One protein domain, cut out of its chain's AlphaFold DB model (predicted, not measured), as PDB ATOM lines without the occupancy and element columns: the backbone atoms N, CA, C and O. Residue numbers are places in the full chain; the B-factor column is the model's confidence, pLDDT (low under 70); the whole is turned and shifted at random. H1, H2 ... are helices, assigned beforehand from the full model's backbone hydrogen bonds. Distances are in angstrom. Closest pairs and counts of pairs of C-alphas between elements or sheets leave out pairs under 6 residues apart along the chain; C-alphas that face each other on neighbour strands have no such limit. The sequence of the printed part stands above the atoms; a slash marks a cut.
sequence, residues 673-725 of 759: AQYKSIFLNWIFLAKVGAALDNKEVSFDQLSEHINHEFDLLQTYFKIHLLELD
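What this domain is: This is residues 673 to 725 of the 759 residues of the protein "SPOR domain-containing protein" of Alphaproteobacteria bacterium (UniProt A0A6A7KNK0). The longest helix, H2, runs back beside the shorter H1 after a tight turn, and the two make an open, narrow U with a gap between its arms. The arms come near each other toward the turn, while their far ends, residues 673 to 683 and 710 to 725, stand free. The printed part has 53 residues with two named helices, H1 then H2, and no named strand; its class is all helix. It is loose, with a radius of gyration of the C-alphas of 13.6 A, and flat, spanning 43 by 22 by 8 A.

Where its parts are: H2, residues 699 to 725, is 38.1 A long and ends with C-alpha 725 at (240.649, 215.325, 208.854). H1, residues 673 to 693, is 30.8 A long and begins with C-alpha 673 at (225.311, 208.814, 204.882).

How they stand to each other: H2 and H1 are near each other, with 7 pairs of C-alphas within 10 A and the closest pair 8.1 A apart. A tight link of 5 residues joins them. In both helices every O i to N i+4 pair is within hydrogen-bond range.

The domain as a whole: The farthest C-alphas, those of Lys 695 and Asp 725, are 43.3 A apart. The printed part has no cut. Its mean pLDDT is 71.5; residues under 70 include 673 to 677, 695 to 697 and 721 to 725.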
ATOM      1  N   ALA A 673     224.882 207.416 204.900       59.19
ATOM      2  CA  ALA A 673     225.311 208.814 204.882       59.19
ATOM      3  C   ALA A 673     224.452 209.676 203.935       59.19
ATOM      4  O   ALA A 673     224.037 210.765 204.331       59.19
ATOM      5  N   GLN A 674     224.128 209.174 202.734       60.16
ATOM      6  CA  GLN A 674     223.255 209.880 201.787       60.16
ATOM      7  C   GLN A 674     221.827 209.995 202.333       60.16
ATOM      8  O   GLN A 674     221.209 211.052 202.252       60.16
ATOM      9  N   TYR A 675     221.313 208.932 202.965       67.00
ATOM     10  CA  TYR A 675     220.000 208.985 203.611       67.00
ATOM     11  C   TYR A 675     219.925 210.098 204.667       67.00
ATOM     12  O   TYR A 675     218.949 210.844 204.706       67.00
ATOM     13  N   LYS A 676     220.979 210.270 205.480       67.62
ATOM     14  CA  LYS A 676     221.016 211.307 206.517       67.62
ATOM     15  C   LYS A 676     220.987 212.729 205.938       67.62
ATOM     16  O   LYS A 676     220.318 213.581 206.516       67.62
ATOM     17  N   SER A 677     221.657 213.000 204.812       69.88
ATOM     18  CA  SER A 677     221.587 214.320 204.164       69.88
ATOM     19  C   SER A 677     220.238 214.573 203.484       69.88
ATOM     20  O   SER A 677     219.696 215.667 203.620       69.88
ATOM     21  N   ILE A 678     219.652 213.564 202.828       71.12
ATOM     22  CA  ILE A 678     218.318 213.663 202.210       71.12
ATOM     23  C   ILE A 678     217.241 213.914 203.277       71.12
ATOM     24  O   ILE A 678     216.414 214.807 203.116       71.12
ATOM     25  N   PHE A 679     217.284 213.183 204.394       70.88
ATOM     26  CA  PHE A 679     216.329 213.318 205.497       70.88
ATOM     27  C   PHE A 679     216.418 214.686 206.196       70.88
ATOM     28  O   PHE A 679     215.389 215.293 206.484       70.88
ATOM     29  N   LEU A 680     217.630 215.214 206.414       76.69
ATOM     30  CA  LEU A 680     217.817 216.564 206.962       76.69
ATOM     31  C   LEU A 680     217.315 217.655 206.002       76.69
ATOM     32  O   LEU A 680     216.652 218.590 206.443       76.69
ATOM     33  N   ASN A 681     217.571 217.513 204.698       70.69
ATOM     34  CA  ASN A 681     217.071 218.451 203.690       70.69
ATOM     35  C   ASN A 681     215.532 218.416 203.593       70.69
ATOM     36  O   ASN A 681     214.896 219.457 203.456       70.69
ATOM     37  N   TRP A 682     214.917 217.236 203.733       82.56
ATOM     38  CA  TRP A 682     213.459 217.096 203.781       82.56
ATOM     39  C   TRP A 682     212.844 217.739 205.035       82.56
ATOM     40  O   TRP A 682     211.865 218.467 204.910       82.56
ATOM     41  N   ILE A 683     213.445 217.562 206.221       80.75
ATOM     42  CA  ILE A 683     213.004 218.248 207.453       80.75
ATOM     43  C   ILE A 683     213.099 219.774 207.307       80.75
ATOM     44  O   ILE A 683     212.186 220.484 207.725       80.75
ATOM     45  N   PHE A 684     214.177 220.282 206.702       82.56
ATOM     46  CA  PHE A 684     214.337 221.713 206.436       82.56
ATOM     47  C   PHE A 684     213.238 222.239 205.499       82.56
ATOM     48  O   PHE A 684     212.560 223.208 205.833       82.56
ATOM     49  N   LEU A 685     212.996 221.563 204.371       79.94
ATOM     50  CA  LEU A 685     211.943 221.937 203.422       79.94
ATOM     51  C   LEU A 685     210.536 221.856 204.039       79.94
ATOM     52  O   LEU A 685     209.719 222.737 203.789       79.94
ATOM     53  N   ALA A 686     210.265 220.859 204.888       75.56
ATOM     54  CA  ALA A 686     208.996 220.739 205.606       75.56
ATOM     55  C   ALA A 686     208.782 221.884 206.616       75.56
ATOM     56  O   ALA A 686     207.687 222.439 206.680       75.56
ATOM     57  N   LYS A 687     209.828 222.290 207.355       74.31
ATOM     58  CA  LYS A 687     209.776 223.474 208.232       74.31
ATOM     59  C   LYS A 687     209.523 224.764 207.446       74.31
ATOM     60  O   LYS A 687     208.690 225.562 207.862       74.31
ATOM     61  N   VAL A 688     210.215 224.964 206.320       77.19
ATOM     62  CA  VAL A 688     210.041 226.159 205.475       77.19
ATOM     63  C   VAL A 688     208.638 226.205 204.859       77.19
ATOM     64  O   VAL A 688     208.034 227.273 204.840       77.19
ATOM     65  N   GLY A 689     208.083 225.066 204.426       79.38
ATOM     66  CA  GLY A 689     206.693 224.978 203.961       79.38
ATOM     67  C   GLY A 689     205.688 225.390 205.041       79.38
ATOM     68  O   GLY A 689     204.917 226.321 204.834       79.38
ATOM     69  N   ALA A 690     205.771 224.786 206.231       71.88
ATOM     70  CA  ALA A 690     204.881 225.113 207.349       71.88
ATOM     71  C   ALA A 690     204.993 226.582 207.814       71.88
ATOM     72  O   ALA A 690     203.998 227.181 208.215       71.88
ATOM     73  N   ALA A 691     206.187 227.182 207.738       66.44
ATOM     74  CA  ALA A 691     206.387 228.601 208.042       66.44
ATOM     75  C   ALA A 691     205.758 229.540 206.992       66.44
ATOM     76  O   ALA A 691     205.313 230.631 207.344       66.44
ATOM     77  N   LEU A 692     205.704 229.123 205.721       70.12
ATOM     78  CA  LEU A 692     205.085 229.884 204.631       70.12
ATOM     79  C   LEU A 692     203.550 229.790 204.655       70.12
ATOM     80  O   LEU A 692     202.881 230.813 204.507       70.12
ATOM     81  N   ASP A 693     202.989 228.598 204.882       75.06
ATOM     82  CA  ASP A 693     201.531 228.393 204.912       75.06
ATOM     83  C   ASP A 693     200.850 229.152 206.067       75.06
ATOM     84  O   ASP A 693     199.735 229.655 205.909       75.06
ATOM     85  N   ASN A 694     201.540 229.315 207.202       70.69
ATOM     86  CA  ASN A 694     201.019 230.019 208.379       70.69
ATOM     87  C   ASN A 694     200.972 231.557 208.244       70.69
ATOM     88  O   ASN A 694     200.449 232.211 209.139       70.69
ATOM     89  N   LYS A 695     201.477 232.154 207.151       55.03
ATOM     90  CA  LYS A 695     201.415 233.600 206.802       55.03
ATOM     91  C   LYS A 695     202.014 234.635 207.774       55.03
ATOM     92  O   LYS A 695     202.165 235.785 207.370       55.03
ATOM     93  N   GLU A 696     202.356 234.279 209.009       54.62
ATOM     94  CA  GLU A 696     202.798 235.237 210.041       54.62
ATOM     95  C   GLU A 696     204.284 235.633 209.959       54.62
ATOM     96  O   GLU A 696     204.689 236.614 210.580       54.62
ATOM     97  N   VAL A 697     205.104 234.915 209.182       66.25
ATOM     98  CA  VAL A 697     206.540 235.211 209.031       66.25
ATOM     99  C   VAL A 697     206.769 236.117 207.821       66.25
ATOM    100  O   VAL A 697     206.455 235.741 206.690       66.25
ATOM    101  N   SER A 698     207.355 237.302 208.027       79.31
ATOM    102  CA  SER A 698     207.723 238.181 206.909       79.31
ATOM    103  C   SER A 698     208.845 237.563 206.063       79.31
ATOM    104  O   SER A 698     209.653 236.773 206.555       79.31
ATOM    105  N   PHE A 699     208.939 237.934 204.781       71.50
ATOM    106  CA  PHE A 699     209.998 237.410 203.907       71.50
ATOM    107  C   PHE A 699     211.406 237.721 204.443       71.50
ATOM    108  O   PHE A 699     212.306 236.892 204.322       71.50
ATOM    109  N   ASP A 700     211.586 238.873 205.091       74.00
ATOM    110  CA  ASP A 700     212.857 239.268 205.698       74.00
ATOM    111  C   ASP A 700     213.173 238.456 206.963       74.00
ATOM    112  O   ASP A 700     214.297 237.979 207.100       74.00
ATOM    113  N   GLN A 701     212.185 238.191 207.828       72.81
ATOM    114  CA  GLN A 701     212.346 237.294 208.984       72.81
ATOM    115  C   GLN A 701     212.665 235.858 208.548       72.81
ATOM    116  O   GLN A 701     213.549 235.211 209.113       72.81
ATOM    117  N   LEU A 702     211.984 235.358 207.511       78.50
ATOM    118  CA  LEU A 702     212.252 234.040 206.938       78.50
ATOM    119  C   LEU A 702     213.656 233.988 206.318       78.50
ATOM    120  O   LEU A 702     214.376 233.010 206.511       78.50
ATOM    121  N   SER A 703     214.073 235.047 205.621       76.12
ATOM    122  CA  SER A 703     215.424 235.196 205.073       76.12
ATOM    123  C   SER A 703     216.484 235.206 206.180       76.12
ATOM    124  O   SER A 703     217.475 234.480 206.087       76.12
ATOM    125  N   GLU A 704     216.285 235.968 207.255       78.56
ATOM    126  CA  GLU A 704     217.210 236.036 208.389       78.56
ATOM    127  C   GLU A 704     217.318 234.687 209.120       78.56
ATOM    128  O   GLU A 704     218.427 234.188 209.325       78.56
ATOM    129  N   HIS A 705     216.188 234.026 209.394       78.25
ATOM    130  CA  HIS A 705     216.160 232.688 209.991       78.25
ATOM    131  C   HIS A 705     216.833 231.631 209.094       78.25
ATOM    132  O   HIS A 705     217.642 230.838 209.578       78.25
ATOM    133  N   ILE A 706     216.590 231.658 207.775       75.44
ATOM    134  CA  ILE A 706     217.267 230.779 206.806       75.44
ATOM    135  C   ILE A 706     218.782 231.022 206.800       75.44
ATOM    136  O   ILE A 706     219.544 230.058 206.763       75.44
ATOM    137  N   ASN A 707     219.243 232.276 206.856       76.94
ATOM    138  CA  ASN A 707     220.675 232.577 206.925       76.94
ATOM    139  C   ASN A 707     221.296 232.091 208.250       76.94
ATOM    140  O   ASN A 707     222.389 231.522 208.227       76.94
ATOM    141  N   HIS A 708     220.594 232.241 209.378       81.56
ATOM    142  CA  HIS A 708     221.046 231.762 210.688       81.56
ATOM    143  C   HIS A 708     221.178 230.228 210.734       81.56
ATOM    144  O   HIS A 708     222.246 229.706 211.063       81.56
ATOM    145  N   GLU A 709     220.137 229.497 210.329       77.50
ATOM    146  CA  GLU A 709     220.157 228.029 210.225       77.50
ATOM    147  C   GLU A 709     221.212 227.538 209.217       77.50
ATOM    148  O   GLU A 709     221.873 226.524 209.443       77.50
ATOM    149  N   PHE A 710     221.446 228.274 208.126       78.06
ATOM    150  CA  PHE A 710     222.481 227.936 207.147       78.06
ATOM    151  C   PHE A 710     223.905 228.112 207.697       78.06
ATOM    152  O   PHE A 710     224.762 227.260 207.441       78.06
ATOM    153  N   ASP A 711     224.175 229.158 208.483       70.12
ATOM    154  CA  ASP A 711     225.479 229.353 209.130       70.12
ATOM    155  C   ASP A 711     225.684 228.399 210.331       70.12
ATOM    156  O   ASP A 711     226.809 227.928 210.552       70.12
ATOM    157  N   LEU A 712     224.613 227.989 211.028       73.12
ATOM    158  CA  LEU A 712     224.634 226.849 211.958       73.12
ATOM    159  C   LEU A 712     224.985 225.541 211.231       73.12
ATOM    160  O   LEU A 712     225.893 224.825 211.669       73.12
ATOM    161  N   LEU A 713     224.356 225.252 210.083       75.88
ATOM    162  CA  LEU A 713     224.690 224.088 209.254       75.88
ATOM    163  C   LEU A 713     226.146 224.129 208.778       75.88
ATOM    164  O   LEU A 713     226.844 223.119 208.867       75.88
ATOM    165  N   GLN A 714     226.640 225.279 208.304       75.06
ATOM    166  CA  GLN A 714     228.047 225.430 207.916       75.06
ATOM    167  C   GLN A 714     228.997 225.200 209.091       75.06
ATOM    168  O   GLN A 714     230.064 224.615 208.908       75.06
ATOM    169  N   THR A 715     228.632 225.645 210.292       72.50
ATOM    170  CA  THR A 715     229.435 225.440 211.502       72.50
ATOM    171  C   THR A 715     229.456 223.963 211.897       72.50
ATOM    172  O   THR A 715     230.530 223.412 212.133       72.50
ATOM    173  N   TYR A 716     228.311 223.277 211.841       78.00
ATOM    174  CA  TYR A 716     228.218 221.828 212.045       78.00
ATOM    175  C   TYR A 716     229.040 221.037 211.011       78.00
ATOM    176  O   TYR A 716     229.777 220.120 211.375       78.00
ATOM    177  N   PHE A 717     228.985 221.426 209.732       76.12
ATOM    178  CA  PHE A 717     229.808 220.828 208.675       76.12
ATOM    179  C   PHE A 717     231.306 221.095 208.865       76.12
ATOM    180  O   PHE A 717     232.097 220.178 208.659       76.12
ATOM    181  N   LYS A 718     231.720 222.297 209.291       69.19
ATOM    182  CA  LYS A 718     233.129 222.595 209.619       69.19
ATOM    183  C   LYS A 718     233.636 221.720 210.766       69.19
ATOM    184  O   LYS A 718     234.724 221.168 210.653       69.19
ATOM    185  N   ILE A 719     232.846 221.555 211.830       73.75
ATOM    186  CA  ILE A 719     233.204 220.705 212.976       73.75
ATOM    187  C   ILE A 719     233.352 219.240 212.536       73.75
ATOM    188  O   ILE A 719     234.378 218.631 212.821       73.75
ATOM    189  N   HIS A 720     232.401 218.699 211.762       70.88
ATOM    190  CA  HIS A 720     232.522 217.340 211.209       70.88
ATOM    191  C   HIS A 720     233.697 217.178 210.243       70.88
ATOM    192  O   HIS A 720     234.329 216.129 210.239       70.88
ATOM    193  N   LEU A 721     234.022 218.189 209.434       67.75
ATOM    194  CA  LEU A 721     235.179 218.135 208.535       67.75
ATOM    195  C   LEU A 721     236.510 218.139 209.300       67.75
ATOM    196  O   LEU A 721     237.433 217.451 208.878       67.75
ATOM    197  N   LEU A 722     236.600 218.840 210.434       59.41
ATOM    198  CA  LEU A 722     237.766 218.788 211.323       59.41
ATOM    199  C   LEU A 722     237.873 217.422 212.028       59.41
ATOM    200  O   LEU A 722     238.928 216.795 211.973       59.41
ATOM    201  N   GLU A 723     236.769 216.896 212.576       54.84
ATOM    202  CA  GLU A 723     236.718 215.550 213.186       54.84
ATOM    203  C   GLU A 723     236.986 214.416 212.160       54.84
ATOM    204  O   GLU A 723     237.359 213.296 212.529       54.84
ATOM    205  N   LEU A 724     236.835 214.700 210.860       51.09
ATOM    206  CA  LEU A 724     237.186 213.809 209.750       51.09
ATOM    207  C   LEU A 724     238.631 213.965 209.245       51.09
ATOM    208  O   LEU A 724     239.206 212.957 208.833       51.09
ATOM    209  N   ASP A 725     239.241 215.158 209.269       49.12
ATOM    210  CA  ASP A 725     240.649 215.325 208.854       49.12
ATOM    211  C   ASP A 725     241.598 214.738 209.921       49.12
ATOM    212  O   ASP A 725     242.558 214.060 209.556       49.12
TER     213      ASP A 725